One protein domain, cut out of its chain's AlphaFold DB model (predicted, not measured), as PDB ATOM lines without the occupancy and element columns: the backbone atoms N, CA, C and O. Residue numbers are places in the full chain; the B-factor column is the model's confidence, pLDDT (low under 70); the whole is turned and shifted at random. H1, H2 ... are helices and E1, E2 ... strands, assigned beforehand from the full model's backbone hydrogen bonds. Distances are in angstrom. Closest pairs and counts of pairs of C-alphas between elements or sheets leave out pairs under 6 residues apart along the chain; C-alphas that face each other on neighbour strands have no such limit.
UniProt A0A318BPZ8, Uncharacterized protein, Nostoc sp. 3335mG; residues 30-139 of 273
ATOM      1  N   PRO A  30     156.520 114.053 157.008       94.88
ATOM      2  CA  PRO A  30     156.398 112.599 156.983       94.88
ATOM      3  C   PRO A  30     155.586 112.134 155.775       94.88
ATOM      4  O   PRO A  30     154.543 112.711 155.463       94.88
ATOM      5  N   LEU A  31     156.051 111.075 155.110       95.50
ATOM      6  CA  LEU A  31     155.263 110.430 154.063       95.50
ATOM      7  C   LEU A  31     153.929 109.928 154.645       95.50
ATOM      8  O   LEU A  31     153.917 109.384 155.755       95.50
ATOM      9  N   PRO A  32     152.806 110.086 153.920       95.50
ATOM     10  CA  PRO A  32     151.482 109.702 154.396       95.50
ATOM     11  C   PRO A  32     151.271 108.187 154.260       95.50
ATOM     12  O   PRO A  32     150.477 107.713 153.446       95.50
ATOM     13  N   TRP A  33     152.015 107.417 155.050       96.62
ATOM     14  CA  TRP A  33     151.933 105.964 155.053       96.62
ATOM     15  C   TRP A  33     150.566 105.472 155.529       96.62
ATOM     16  O   TRP A  33     150.029 105.946 156.532       96.62
ATOM     17  N   HIS A  34     150.049 104.452 154.857       96.69
ATOM     18  CA  HIS A  34     148.946 103.634 155.328       96.69
ATOM     19  C   HIS A  34     149.349 102.162 155.283       96.69
ATOM     20  O   HIS A  34     149.958 101.692 154.323       96.69
ATOM     21  N   GLU A  35     149.044 101.442 156.357       96.19
ATOM     22  CA  GLU A  35     149.283 100.005 156.429       96.19
ATOM     23  C   GLU A  35     148.249  99.269 155.573       96.19
ATOM     24  O   GLU A  35     147.055  99.584 155.612       96.19
ATOM     25  N   VAL A  36     148.711  98.293 154.800       95.12
ATOM     26  CA  VAL A  36     147.881  97.453 153.936       95.12
ATOM     27  C   VAL A  36     147.873  96.038 154.501       95.12
ATOM     28  O   VAL A  36     148.905  95.514 154.920       95.12
ATOM     29  N   ALA A  37     146.693  95.414 154.511       92.62
ATOM     30  CA  ALA A  37     146.558  94.029 154.934       92.62
ATOM     31  C   ALA A  37     147.394  93.117 154.029       92.62
ATOM     32  O   ALA A  37     147.267  93.154 152.804       92.62
ATOM     33  N   LEU A  38     148.229  92.288 154.646       90.44
ATOM     34  CA  LEU A  38     149.070  91.354 153.919       90.44
ATOM     35  C   LEU A  38     148.210  90.261 153.267       90.44
ATOM     36  O   LEU A  38     147.387  89.620 153.924       90.44
ATOM     37  N   SER A  39     148.402  90.049 151.970       92.12
ATOM     38  CA  SER A  39     147.749  88.994 151.198       92.12
ATOM     39  C   SER A  39     148.710  88.458 150.142       92.12
ATOM     40  O   SER A  39     149.633  89.164 149.735       92.12
ATOM     41  N   GLN A  40     148.476  87.234 149.659       88.62
ATOM     42  CA  GLN A  40     149.293  86.664 148.584       88.62
ATOM     43  C   GLN A  40     149.269  87.545 147.325       88.62
ATOM     44  O   GLN A  40     150.300  87.745 146.705       88.62
ATOM     45  N   GLU A  41     148.125  88.158 147.010       90.44
ATOM     46  CA  GLU A  41     147.986  89.086 145.880       90.44
ATOM     47  C   GLU A  41     148.907  90.310 146.007       90.44
ATOM     48  O   GLU A  41     149.563  90.691 145.041       90.44
ATOM     49  N   ILE A  42     149.000  90.910 147.200       90.75
ATOM     50  CA  ILE A  42     149.907  92.041 147.447       90.75
ATOM     51  C   ILE A  42     151.370  91.600 147.326       90.75
ATOM     52  O   ILE A  42     152.191  92.337 146.780       90.75
ATOM     53  N   ILE A  43     151.697  90.406 147.820       86.75
ATOM     54  CA  ILE A  43     153.051  89.855 147.739       86.75
ATOM     55  C   ILE A  43     153.424  89.618 146.280       86.75
ATOM     56  O   ILE A  43     154.414  90.171 145.822       86.75
ATOM     57  N   ASP A  44     152.605  88.895 145.523       83.94
ATOM     58  CA  ASP A  44     152.878  88.575 144.119       83.94
ATOM     59  C   ASP A  44     153.031  89.842 143.264       83.94
ATOM     60  O   ASP A  44     153.864  89.891 142.358       83.94
ATOM     61  N   LEU A  45     152.244  90.882 143.559       82.44
ATOM     62  CA  LEU A  45     152.247  92.120 142.788       82.44
ATOM     63  C   LEU A  45     153.432  93.036 143.124       82.44
ATOM     64  O   LEU A  45     154.075  93.573 142.223       82.44
ATOM     65  N   TYR A  46     153.721  93.243 144.409       84.38
ATOM     66  CA  TYR A  46     154.687  94.258 144.842       84.38
ATOM     67  C   TYR A  46     156.031  93.665 145.277       84.38
ATOM     68  O   TYR A  46     157.058  94.351 145.252       84.38
ATOM     69  N   TYR A  47     156.057  92.392 145.653       82.81
ATOM     70  CA  TYR A  47     157.200  91.705 146.247       82.81
ATOM     71  C   TYR A  47     157.253  90.214 145.871       82.81
ATOM     72  O   TYR A  47     157.286  89.357 146.760       82.81
ATOM     73  N   PRO A  48     157.280  89.887 144.568       77.19
ATOM     74  CA  PRO A  48     157.272  88.499 144.109       77.19
ATOM     75  C   PRO A  48     158.475  87.700 144.630       77.19
ATOM     76  O   PRO A  48     158.413  86.481 144.740       77.19
ATOM     77  N   GLU A  49     159.567  88.370 145.014       71.62
ATOM     78  CA  GLU A  49     160.726  87.728 145.636       71.62
ATOM     79  C   GLU A  49     160.461  87.153 147.039       71.62
ATOM     80  O   GLU A  49     161.287  86.404 147.555       71.62
ATOM     81  N   ALA A  50     159.343  87.518 147.669       76.31
ATOM     82  CA  ALA A  50     158.945  87.067 148.999       76.31
ATOM     83  C   ALA A  50     157.842  85.994 148.950       76.31
ATOM     84  O   ALA A  50     157.076  85.834 149.906       76.31
ATOM     85  N   GLU A  51     157.738  85.254 147.844       77.38
ATOM     86  CA  GLU A  51     156.842  84.104 147.734       77.38
ATOM     87  C   GLU A  51     157.074  83.107 148.892       77.38
ATOM     88  O   GLU A  51     158.207  82.809 149.274       77.38
ATOM     89  N   GLY A  52     155.986  82.604 149.484       80.88
ATOM     90  CA  GLY A  52     156.032  81.640 150.592       80.88
ATOM     91  C   GLY A  52     156.270  82.243 151.979       80.88
ATOM     92  O   GLY A  52     156.216  81.522 152.973       80.88
ATOM     93  N   VAL A  53     156.465  83.560 152.094       80.56
ATOM     94  CA  VAL A  53     156.683  84.208 153.398       80.56
ATOM     95  C   VAL A  53     155.486  84.104 154.347       80.56
ATOM     96  O   VAL A  53     155.663  84.121 155.561       80.56
ATOM     97  N   MET A  54     154.273  83.947 153.807       81.38
ATOM     98  CA  MET A  54     153.052  83.735 154.594       81.38
ATOM     99  C   MET A  54     153.077  82.421 155.386       81.38
ATOM    100  O   MET A  54     152.397  82.315 156.404       81.38
ATOM    101  N   ASP A  55     153.870  81.445 154.938       85.31
ATOM    102  CA  ASP A  55     154.006  80.131 155.573       85.31
ATOM    103  C   ASP A  55     155.221  80.056 156.519       85.31
ATOM    104  O   ASP A  55     155.465  79.022 157.147       85.31
ATOM    105  N   MET A  56     156.005  81.134 156.623       81.25
ATOM    106  CA  MET A  56     157.200  81.188 157.464       81.25
ATOM    107  C   MET A  56     156.853  81.550 158.915       81.25
ATOM    108  O   MET A  56     156.091  82.477 159.180       81.25
ATOM    109  N   ASP A  57     157.489  80.865 159.871       84.56
ATOM    110  CA  ASP A  57     157.444  81.230 161.294       84.56
ATOM    111  C   ASP A  57     158.414  82.393 161.559       84.56
ATOM    112  O   ASP A  57     159.589  82.198 161.879       84.56
ATOM    113  N   LEU A  58     157.947  83.617 161.304       81.50
ATOM    114  CA  LEU A  58     158.764  84.824 161.401       81.50
ATOM    115  C   LEU A  58     158.827  85.365 162.840       81.50
ATOM    116  O   LEU A  58     157.816  85.407 163.543       81.50
ATOM    117  N   PRO A  59     159.985  85.901 163.274       81.12
ATOM    118  CA  PRO A  59     160.139  86.478 164.612       81.12
ATOM    119  C   PRO A  59     159.341  87.777 164.809       81.12
ATOM    120  O   PRO A  59     159.162  88.234 165.941       81.12
ATOM    121  N   ARG A  60     158.908  88.408 163.713       82.69
ATOM    122  CA  ARG A  60     158.083  89.615 163.686       82.69
ATOM    123  C   ARG A  60     157.006  89.465 162.625       82.69
ATOM    124  O   ARG A  60     157.263  88.921 161.558       82.69
ATOM    125  N   GLU A  61     155.825  89.993 162.922       85.50
ATOM    126  CA  GLU A  61     154.724  90.013 161.968       85.50
ATOM    127  C   GLU A  61     155.073  90.951 160.794       85.50
ATOM    128  O   GLU A  61     155.390  92.129 161.028       85.50
ATOM    129  N   PRO A  62     155.076  90.443 159.549       88.62
ATOM    130  CA  PRO A  62     155.337  91.249 158.368       88.62
ATOM    131  C   PRO A  62     154.231  92.289 158.171       88.62
ATOM    132  O   PRO A  62     153.046  91.967 158.206       88.62
ATOM    133  N   ARG A  63     154.623  93.541 157.929       91.44
ATOM    134  CA  ARG A  63     153.713  94.665 157.676       91.44
ATOM    135  C   ARG A  63     154.122  95.377 156.400       91.44
ATOM    136  O   ARG A  63     155.312  95.620 156.189       91.44
ATOM    137  N   ILE A  64     153.145  95.716 155.567       93.75
ATOM    138  CA  ILE A  64     153.367  96.442 154.318       93.75
ATOM    139  C   ILE A  64     152.708  97.815 154.425       93.75
ATOM    140  O   ILE A  64     151.541  97.929 154.796       93.75
ATOM    141  N   TYR A  65     153.464  98.855 154.093       96.38
ATOM    142  CA  TYR A  65     153.029 100.247 154.125       96.38
ATOM    143  C   TYR A  65     153.077 100.838 152.731       96.38
ATOM    144  O   TYR A  65     154.099 100.722 152.059       96.38
ATOM    145  N   PHE A  66     152.007 101.508 152.316       97.31
ATOM    146  CA  PHE A  66     151.953 102.248 151.060       97.31
ATOM    147  C   PHE A  66     151.844 103.751 151.334       97.31
ATOM    148  O   PHE A  66     151.241 104.178 152.316       97.31
ATOM    149  N   ALA A  67     152.421 104.565 150.460       97.56
ATOM    150  CA  ALA A  67     152.238 106.008 150.412       97.56
ATOM    151  C   ALA A  67     152.113 106.439 148.950       97.56
ATOM    152  O   ALA A  67     152.798 105.899 148.084       97.56
ATOM    153  N   GLU A  68     151.263 107.420 148.673       97.56
ATOM    154  CA  GLU A  68     151.137 108.008 147.340       97.56
ATOM    155  C   GLU A  68     151.757 109.401 147.327       97.56
ATOM    156  O   GLU A  68     151.597 110.169 148.280       97.56
ATOM    157  N   ILE A  69     152.471 109.725 146.249       95.50
ATOM    158  CA  ILE A  69     153.022 111.061 146.020       95.50
ATOM    159  C   ILE A  69     152.681 111.557 144.613       95.50
ATOM    160  O   ILE A  69     152.743 110.809 143.636       95.50
ATOM    161  N   ASP A  70     152.380 112.849 144.503       92.81
ATOM    162  CA  ASP A  70     152.186 113.526 143.218       92.81
ATOM    163  C   ASP A  70     153.538 113.972 142.649       92.81
ATOM    164  O   ASP A  70     154.028 115.053 142.974       92.81
ATOM    165  N   HIS A  71     154.165 113.138 141.816       87.62
ATOM    166  CA  HIS A  71     155.454 113.434 141.185       87.62
ATOM    167  C   HIS A  71     155.254 114.021 139.771       87.62
ATOM    168  O   HIS A  71     154.262 113.716 139.106       87.62
ATOM    169  N   PRO A  72     156.202 114.802 139.213       79.69
ATOM    170  CA  PRO A  72     156.066 115.364 137.862       79.69
ATOM    171  C   PRO A  72     155.859 114.371 136.709       79.69
ATOM    172  O   PRO A  72     155.472 114.790 135.621       79.69
ATOM    173  N   ILE A  73     156.136 113.079 136.915       74.44
ATOM    174  CA  ILE A  73     155.920 112.029 135.899       74.44
ATOM    175  C   ILE A  73     154.578 111.304 136.066       74.44
ATOM    176  O   ILE A  73     154.291 110.392 135.300       74.44
ATOM    177  N   GLY A  74     153.782 111.692 137.064       85.62
ATOM    178  CA  GLY A  74     152.546 111.027 137.459       85.62
ATOM    179  C   GLY A  74     152.523 110.695 138.949       85.62
ATOM    180  O   GLY A  74     153.511 110.877 139.664       85.62
ATOM    181  N   THR A  75     151.380 110.197 139.410       95.56
ATOM    182  CA  THR A  75     151.235 109.661 140.764       95.56
ATOM    183  C   THR A  75     152.121 108.432 140.920       95.56
ATOM    184  O   THR A  75     152.121 107.550 140.058       95.56
ATOM    185  N   LEU A  76     152.888 108.391 142.006       95.19
ATOM    186  CA  LEU A  76     153.744 107.261 142.344       95.19
ATOM    187  C   LEU A  76     153.264 106.616 143.635       95.19
ATOM    188  O   LEU A  76     152.960 107.317 144.602       95.19
ATOM    189  N   THR A  77     153.288 105.289 143.672       97.06
ATOM    190  CA  THR A  77     153.087 104.514 144.896       97.06
ATOM    191  C   THR A  77     154.445 104.115 145.450       97.06
ATOM    192  O   THR A  77     155.229 103.453 144.775       97.06
ATOM    193  N   ILE A  78     154.730 104.492 146.690       96.00
ATOM    194  CA  ILE A  78     155.878 104.011 147.450       96.00
ATOM    195  C   ILE A  78     155.377 102.912 148.379       96.00
ATOM    196  O   ILE A  78     154.463 103.128 149.164       96.00
ATOM    197  N   SER A  79     155.983 101.741 148.293       95.81
ATOM    198  CA  SER A  79     155.694 100.575 149.112       95.81
ATOM    199  C   SER A  79     156.874 100.276 150.025       95.81
ATOM    200  O   SER A  79     158.020 100.427 149.608       95.81
ATOM    201  N   MET A  80     156.625  99.845 151.253       93.50
ATOM    202  CA  MET A  80     157.653  99.444 152.205       93.50
ATOM    203  C   MET A  80     157.231  98.173 152.931       93.50
ATOM    204  O   MET A  80     156.148  98.130 153.507       93.50
ATOM    205  N   TRP A  81     158.116  97.177 152.981       89.88
ATOM    206  CA  TRP A  81     157.892  95.959 153.757       89.88
ATOM    207  C   TRP A  81     158.760  95.961 155.017       89.88
ATOM    208  O   TRP A  81     159.989  95.958 154.948       89.88
ATOM    209  N   VAL A  82     158.108  95.951 156.180       88.69
ATOM    210  CA  VAL A  82     158.721  95.874 157.511       88.69
ATOM    211  C   VAL A  82     158.518  94.490 158.134       88.69
ATOM    212  O   VAL A  82     157.470  93.875 157.970       88.69
ATOM    213  N   GLY A  83     159.492  94.013 158.914       76.88
ATOM    214  CA  GLY A  83     159.328  92.820 159.758       76.88
ATOM    215  C   GLY A  83     159.848  91.511 159.163       76.88
ATOM    216  O   GLY A  83     159.762  90.481 159.821       76.88
ATOM    217  N   LEU A  84     160.439  91.545 157.969       68.31
ATOM    218  CA  LEU A  84     161.196  90.411 157.432       68.31
ATOM    219  C   LEU A  84     162.523  90.253 158.183       68.31
ATOM    220  O   LEU A  84     163.096  91.241 158.634       68.31
ATOM    221  N   GLU A  85     163.041  89.026 158.285       61.69
ATOM    222  CA  GLU A  85     164.285  88.718 159.018       61.69
ATOM    223  C   GLU A  85     165.493  89.537 158.511       61.69
ATOM    224  O   GLU A  85     166.418  89.852 159.256       61.69
ATOM    225  N   PHE A  86     165.442  89.954 157.244       59.97
ATOM    226  CA  PHE A  86     166.438  90.792 156.582       59.97
ATOM    227  C   PHE A  86     166.166  92.303 156.678       59.97
ATOM    228  O   PHE A  86     167.060  93.086 156.367       59.97
ATOM    229  N   CYS A  87     164.989  92.735 157.136       66.69
ATOM    230  CA  CYS A  87     164.661  94.142 157.366       66.69
ATOM    231  C   CYS A  87     165.118  94.552 158.780       66.69
ATOM    232  O   CYS A  87     164.476  94.254 159.786       66.69
ATOM    233  N   GLY A  88     166.282  95.207 158.839       62.41
ATOM    234  CA  GLY A  88     166.904  95.751 160.051       62.41
ATOM    235  C   GLY A  88     167.392  97.189 159.846       62.41
ATOM    236  O   GLY A  88     166.806  97.948 159.075       62.41
ATOM    237  N   ILE A  89     168.494  97.581 160.498       56.47
ATOM    238  CA  ILE A  89     169.069  98.932 160.367       56.47
ATOM    239  C   ILE A  89     169.601  99.115 158.933       56.47
ATOM    240  O   ILE A  89     170.703  98.674 158.619       56.47
ATOM    241  N   ASN A  90     168.816  99.777 158.077       59.00
ATOM    242  CA  ASN A  90     169.115 100.119 156.676       59.00
ATOM    243  C   ASN A  90     169.008  98.984 155.649       59.00
ATOM    244  O   ASN A  90     169.705  99.016 154.636       59.00
ATOM    245  N   ASN A  91     168.142  97.995 155.876       73.56
ATOM    246  CA  ASN A  91     167.939  96.912 154.908       73.56
ATOM    247  C   ASN A  91     166.463  96.601 154.619       73.56
ATOM    248  O   ASN A  91     166.129  95.529 154.122       73.56
ATOM    249  N   CYS A  92     165.570  97.538 154.930       82.75
ATOM    250  CA  CYS A  92     164.164  97.443 154.563       82.75
ATOM    251  C   CYS A  92     163.976  98.080 153.192       82.75
ATOM    252  O   CYS A  92     164.273  99.260 153.006       82.75
ATOM    253  N   ALA A  93     163.519  97.290 152.224       83.06
ATOM    254  CA  ALA A  93     163.310  97.775 150.873       83.06
ATOM    255  C   ALA A  93     162.052  98.653 150.823       83.06
ATOM    256  O   ALA A  93     160.940  98.176 151.068       83.06
ATOM    257  N   ILE A  94     162.230  99.920 150.451       90.69
ATOM    258  CA  ILE A  94     161.161 100.670 149.799       90.69
ATOM    259  C   ILE A  94     161.190 100.353 148.309       90.69
ATOM    260  O   ILE A  94     162.266 100.238 147.724       90.69
ATOM    261  N   LYS A  95     160.019 100.232 147.697       90.06
ATOM    262  CA  LYS A  95     159.819 100.101 146.257       90.06
ATOM    263  C   LYS A  95     158.918 101.229 145.772       90.06
ATOM    264  O   LYS A  95     158.099 101.730 146.530       90.06
ATOM    265  N   ILE A  96     159.078 101.655 144.533       91.50
ATOM    266  CA  ILE A  96     158.353 102.763 143.918       91.50
ATOM    267  C   ILE A  96     157.718 102.235 142.645       91.50
ATOM    268  O   ILE A  96     158.395 101.568 141.867       91.50
ATOM    269  N   PHE A  97     156.450 102.546 142.426       89.50
ATOM    270  CA  PHE A  97     155.644 102.103 141.295       89.50
ATOM    271  C   PHE A  97     154.990 103.320 140.635       89.50
ATOM    272  O   PHE A  97     154.759 104.328 141.305       89.50
ATOM    273  N   ASP A  98     154.728 103.252 139.330       85.62
ATOM    274  CA  ASP A  98     153.878 104.240 138.653       85.62
ATOM    275  C   ASP A  98     152.383 103.950 138.866       85.62
ATOM    276  O   ASP A  98     152.002 102.984 139.528       85.62
ATOM    277  N   ALA A  99     151.532 104.804 138.291       85.31
ATOM    278  CA  ALA A  99     150.078 104.693 138.365       85.31
ATOM    279  C   ALA A  99     149.529 103.404 137.723       85.31
ATOM    280  O   ALA A  99     148.430 102.966 138.059       85.31
ATOM    281  N   GLU A 100     150.284 102.784 136.816       82.69
ATOM    282  CA  GLU A 100     149.949 101.502 136.200       82.69
ATOM    283  C   GLU A 100     150.437 100.297 137.027       82.69
ATOM    284  O   GLU A 100     150.245  99.151 136.617       82.69
ATOM    285  N   GLY A 101     151.059 100.531 138.188       81.50
ATOM    286  CA  GLY A 101     151.591  99.488 139.063       81.50
ATOM    287  C   GLY A 101     152.914  98.894 138.579       81.50
ATOM    288  O   GLY A 101     153.376  97.890 139.119       81.50
ATOM    289  N   ARG A 102     153.565  99.491 137.576       79.50
ATOM    290  CA  ARG A 102     154.880  99.047 137.116       79.50
ATOM    291  C   ARG A 102     155.941  99.542 138.090       79.50
ATOM    292  O   ARG A 102     156.074 100.735 138.357       79.50
ATOM    293  N   HIS A 103     156.740  98.603 138.587       81.50
ATOM    294  CA  HIS A 103     157.883  98.889 139.446       81.50
ATOM    295  C   HIS A 103     158.858  99.827 138.723       81.50
ATOM    296  O   HIS A 103     159.274  99.561 137.600       81.50
ATOM    297  N   LEU A 104     159.197 100.945 139.357       74.69
ATOM    298  CA  LEU A 104     160.144 101.948 138.881       74.69
ATOM    299  C   LEU A 104     161.466 101.903 139.638       74.69
ATOM    300  O   LEU A 104     162.437 102.487 139.161       74.69
ATOM    301  N   GLY A 105     161.513 101.308 140.831       79.69
ATOM    302  CA  GLY A 105     162.697 101.367 141.670       79.69
ATOM    303  C   GLY A 105     162.468 101.194 143.147       79.69
ATOM    304  O   GLY A 105     161.416 100.763 143.571       79.69
ATOM    305  N   GLY A 106     163.454 101.579 143.940       85.81
ATOM    306  CA  GLY A 106     163.419 101.423 145.377       85.81
ATOM    307  C   GLY A 106     164.703 101.896 146.029       85.81
ATOM    308  O   GLY A 106     165.567 102.446 145.360       85.81
ATOM    309  N   ALA A 107     164.833 101.673 147.327       83.44
ATOM    310  CA  ALA A 107     166.063 101.842 148.089       83.44
ATOM    311  C   ALA A 107     165.967 101.037 149.385       83.44
ATOM    312  O   ALA A 107     164.872 100.740 149.854       83.44
ATOM    313  N   ASN A 108     167.109 100.737 149.993       83.44
ATOM    314  CA  ASN A 108     167.125 100.203 151.347       83.44
ATOM    315  C   ASN A 108     167.121 101.352 152.359       83.44
ATOM    316  O   ASN A 108     167.835 102.342 152.201       83.44
ATOM    317  N   THR A 109     166.308 101.213 153.399       85.88
ATOM    318  CA  THR A 109     166.137 102.196 154.473       85.88
ATOM    319  C   THR A 109     165.919 101.486 155.814       85.88
ATOM    320  O   THR A 109     165.999 100.256 155.896       85.88
ATOM    321  N   CYS A 110     165.740 102.248 156.891       88.06
ATOM    322  CA  CYS A 110     165.436 101.709 158.216       88.06
ATOM    323  C   CYS A 110     164.042 101.063 158.274       88.06
ATOM    324  O   CYS A 110     163.256 101.227 157.352       88.06
ATOM    325  N   ASP A 111     163.715 100.375 159.367       89.50
ATOM    326  CA  ASP A 111     162.430  99.695 159.597       89.50
ATOM    327  C   ASP A 111     161.322 100.608 160.159       89.50
ATOM    328  O   ASP A 111     160.310 100.115 160.655       89.50
ATOM    329  N   ALA A 112     161.504 101.928 160.081       90.56
ATOM    330  CA  ALA A 112     160.639 102.918 160.711       90.56
ATOM    331  C   ALA A 112     160.108 103.932 159.668       90.56
ATOM    332  O   ALA A 112     160.756 104.957 159.410       90.56
ATOM    333  N   PRO A 113     158.961 103.631 159.019       92.88
ATOM    334  CA  PRO A 113     158.395 104.442 157.936       92.88
ATOM    335  C   PRO A 113     158.153 105.906 158.334       92.88
ATOM    336  O   PRO A 113     158.302 106.803 157.504       92.88
ATOM    337  N   GLU A 114     157.863 106.180 159.605       92.00
ATOM    338  CA  GLU A 114     157.633 107.521 160.152       92.00
ATOM    339  C   GLU A 114     158.837 108.473 160.037       92.00
ATOM    340  O   GLU A 114     158.663 109.690 160.101       92.00
ATOM    341  N   TYR A 115     160.052 107.946 159.847       92.00
ATOM    342  CA  TYR A 115     161.254 108.754 159.621       92.00
ATOM    343  C   TYR A 115     161.544 109.012 158.142       92.00
ATOM    344  O   TYR A 115     162.478 109.752 157.821       92.00
ATOM    345  N   ILE A 116     160.762 108.422 157.237       93.44
ATOM    346  CA  ILE A 116     160.865 108.679 155.807       93.44
ATOM    347  C   ILE A 116     159.991 109.889 155.493       93.44
ATOM    348  O   ILE A 116     158.783 109.897 155.733       93.44
ATOM    349  N   THR A 117     160.622 110.937 154.981       94.94
ATOM    350  CA  THR A 117     159.980 112.236 154.767       94.94
ATOM    351  C   THR A 117     160.120 112.670 153.314       94.94
ATOM    352  O   THR A 117     161.062 112.273 152.626       94.94
ATOM    353  N   ILE A 118     159.182 113.478 152.839       95.00
ATOM    354  CA  ILE A 118     159.125 114.010 151.480       95.00
ATOM    355  C   ILE A 118     159.168 115.536 151.543       95.00
ATOM    356  O   ILE A 118     158.653 116.156 152.476       95.00
ATOM    357  N   ASP A 119     159.840 116.157 150.583       91.06
ATOM    358  CA  ASP A 119     159.811 117.606 150.451       91.06
ATOM    359  C   ASP A 119     158.482 118.093 149.822       91.06
ATOM    360  O   ASP A 119     157.824 117.325 149.122       91.06
ATOM    361  N   PRO A 120     158.097 119.373 149.972       88.12
ATOM    362  CA  PRO A 120     156.826 119.891 149.456       88.12
ATOM    363  C   PRO A 120     156.666 119.825 147.931       88.12
ATOM    364  O   PRO A 120     155.550 119.945 147.437       88.12
ATOM    365  N   SER A 121     157.760 119.683 147.171       82.81
ATOM    366  CA  SER A 121     157.690 119.478 145.718       82.81
ATOM    367  C   SER A 121     157.438 118.023 145.321       82.81
ATOM    368  O   SER A 121     157.232 117.749 144.140       82.81
ATOM    369  N   HIS A 122     157.474 117.096 146.282       88.25
ATOM    370  CA  HIS A 122     157.422 115.651 146.070       88.25
ATOM    371  C   HIS A 122     158.524 115.119 145.147       88.25
ATOM    372  O   HIS A 122     158.388 114.049 144.557       88.25
ATOM    373  N   GLN A 123     159.633 115.849 145.014       82.00
ATOM    374  CA  GLN A 123     160.754 115.453 144.166       82.00
ATOM    375  C   GLN A 123     161.924 114.908 144.974       82.00
ATOM    376  O   GLN A 123     162.814 114.313 144.375       82.00
ATOM    377  N   TYR A 124     161.940 115.079 146.298       85.06
ATOM    378  CA  TYR A 124     163.028 114.662 147.173       85.06
ATOM    379  C   TYR A 124     162.515 113.887 148.380       85.06
ATOM    380  O   TYR A 124     161.741 114.396 149.186       85.06
ATOM    381  N   LEU A 125     163.036 112.675 148.547       91.00
ATOM    382  CA  LEU A 125     162.815 111.827 149.709       91.00
ATOM    383  C   LEU A 125     164.018 111.884 150.636       91.00
ATOM    384  O   LEU A 125     165.159 111.714 150.210       91.00
ATOM    385  N   ARG A 126     163.770 112.056 151.926       90.44
ATOM    386  CA  ARG A 126     164.771 111.848 152.966       90.44
ATOM    387  C   ARG A 126     164.469 110.535 153.671       90.44
ATOM    388  O   ARG A 126     163.432 110.382 154.309       90.44
ATOM    389  N   LEU A 127     165.405 109.602 153.532       88.88
ATOM    390  CA  LEU A 127     165.407 108.322 154.231       88.88
ATOM    391  C   LEU A 127     166.005 108.506 155.640       88.88
ATOM    392  O   LEU A 127     166.666 109.509 155.909       88.88
ATOM    393  N   CYS A 128     165.794 107.545 156.536       81.94
ATOM    394  CA  CYS A 128     165.923 107.729 157.989       81.94
ATOM    395  C   CYS A 128     167.250 108.338 158.489       81.94
ATOM    396  O   CYS A 128     167.251 109.102 159.451       81.94
ATOM    397  N   SER A 129     168.383 108.003 157.867       66.25
ATOM    398  CA  SER A 129     169.713 108.510 158.244       66.25
ATOM    399  C   SER A 129     170.444 109.196 157.092       66.25
ATOM    400  O   SER A 129     171.666 109.339 157.138       66.25
ATOM    401  N   ASP A 130     169.721 109.559 156.034       66.75
ATOM    402  CA  ASP A 130     170.315 109.985 154.775       66.75
ATOM    403  C   ASP A 130     170.093 111.472 154.487       66.75
ATOM    404  O   ASP A 130     169.149 112.112 154.951       66.75
ATOM    405  N   THR A 131     170.971 112.020 153.659       76.75
ATOM    406  CA  THR A 131     170.683 113.226 152.891       76.75
ATOM    407  C   THR A 131     169.435 113.029 152.032       76.75
ATOM    408  O   THR A 131     169.136 111.925 151.580       76.75
ATOM    409  N   ALA A 132     168.680 114.106 151.812       82.81
ATOM    410  CA  ALA A 132     167.548 114.052 150.899       82.81
ATOM    411  C   ALA A 132     168.030 113.696 149.485       82.81
ATOM    412  O   ALA A 132     168.997 114.277 148.989       82.81
ATOM    413  N   ARG A 133     167.354 112.745 148.848       83.25
ATOM    414  CA  ARG A 133     167.661 112.240 147.511       83.25
ATOM    415  C   ARG A 133     166.508 112.562 146.572       83.25
ATOM    416  O   ARG A 133     165.359 112.405 146.980       83.25
ATOM    417  N   PRO A 134     166.776 112.942 145.316       81.62
ATOM    418  CA  PRO A 134     165.725 113.014 144.316       81.62
ATOM    419  C   PRO A 134     164.980 111.675 144.210       81.62
ATOM    420  O   PRO A 134     165.621 110.629 144.116       81.62
ATOM    421  N   VAL A 135     163.647 111.691 144.174       82.44
ATOM    422  CA  VAL A 135     162.795 110.506 143.952       82.44
ATOM    423  C   VAL A 135     163.205 109.798 142.662       82.44
ATOM    424  O   VAL A 135     163.345 108.579 142.638       82.44
ATOM    425  N   ALA A 136     163.513 110.572 141.617       71.25
ATOM    426  CA  ALA A 136     164.015 110.052 140.352       71.25
ATOM    427  C   ALA A 136     165.314 109.232 140.488       71.25
ATOM    428  O   ALA A 136     165.528 108.308 139.709       71.25
ATOM    429  N   ASN A 137     166.151 109.513 141.494       70.62
ATOM    430  CA  ASN A 137     167.374 108.747 141.762       70.62
ATOM    431  C   ASN A 137     167.098 107.442 142.516       70.62
ATOM    432  O   ASN A 137     167.971 106.581 142.585       70.62
ATOM    433  N   LEU A 138     165.915 107.301 143.118       76.50
ATOM    434  CA  LEU A 138     165.476 106.050 143.732       76.50
ATOM    435  C   LEU A 138     164.841 105.115 142.706       76.50
ATOM    436  O   LEU A 138     164.614 103.945 143.004       76.50
ATOM    437  N   PHE A 139     164.587 105.587 141.485       72.56
ATOM    438  CA  PHE A 139     164.279 104.683 140.394       72.56
ATOM    439  C   PHE A 139     165.490 103.753 140.197       72.56
ATOM    440  O   PHE A 139     166.564 104.174 139.782       72.56
TER     441      PHE A 139
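This is residues 30 to 139 of the 273 residues of an uncharacterized protein of Nostoc sp. 3335mG (UniProt A0A318BPZ8). A strongly twisted sheet of five strands, E1 to E5, has short helix H1 over one face near one end and short helix H2 over the opposite face; a small ribbon round E6 leads into H2. The 110 printed residues hold two named helices and six named strands, in the order E1 H1 E2 E3 E4 E5 E6 H2. The sheet, order E1 - E2 - E3 - E4 - E5, is antiparallel; the class is mixed, with 48 residues in named elements, under half. The whole is compact, radius of gyration of the C-alphas 13.4 A, spanning 41 by 30 by 20 A.

E2, residues 63 to 71, E3, 74 to 82, E4, 92 to 97, and E5, 103 to 109, form a meander, each strand the antiparallel neighbour of the one before. N 67 and O 78 are 2.8 A apart, N 79 and O 95 2.8 A, N 94 and O 107 2.8 A. E1, residues 34 to 36, is an edge strand beside E2, with N 34 and O 66 2.8 A apart. H1, residues 40 to 46, is on the sheet at a height of 9.1 A, only just over E3, with 3 of its C-alphas falling on it; the closest C-alphas, Tyr 46 and Ser 79, are 7.7 A apart. H2, residues 135 to 138, is on the opposite face at 7.1 A; its closest C-alphas to E5, Leu 138 and Gly 106, are 5.3 A apart. E6, residues 124 to 126, pairs with no named strand, but with residues 117 to 118 and 133 to 134, antiparallel. Every O i to N i+4 pair of H1 is within hydrogen-bond range; H2 is too short for one.

E1 begins at C-alpha 34 (148.946, 103.634, 155.328) and H2 ends at C-alpha 138 (165.476, 106.050, 143.732). E2 is 25.0 A long, E3 25.9 A, E5 17.5 A and E4 16.4 A.

The C-alphas of Asp 57 and Pro 72, the two farthest apart, are 41.4 A apart. The links H1 to E2 and E5 to E6 are long, and the printed part has no cut. Residues 84 to 90 and 129 to 130 have pLDDT under 70.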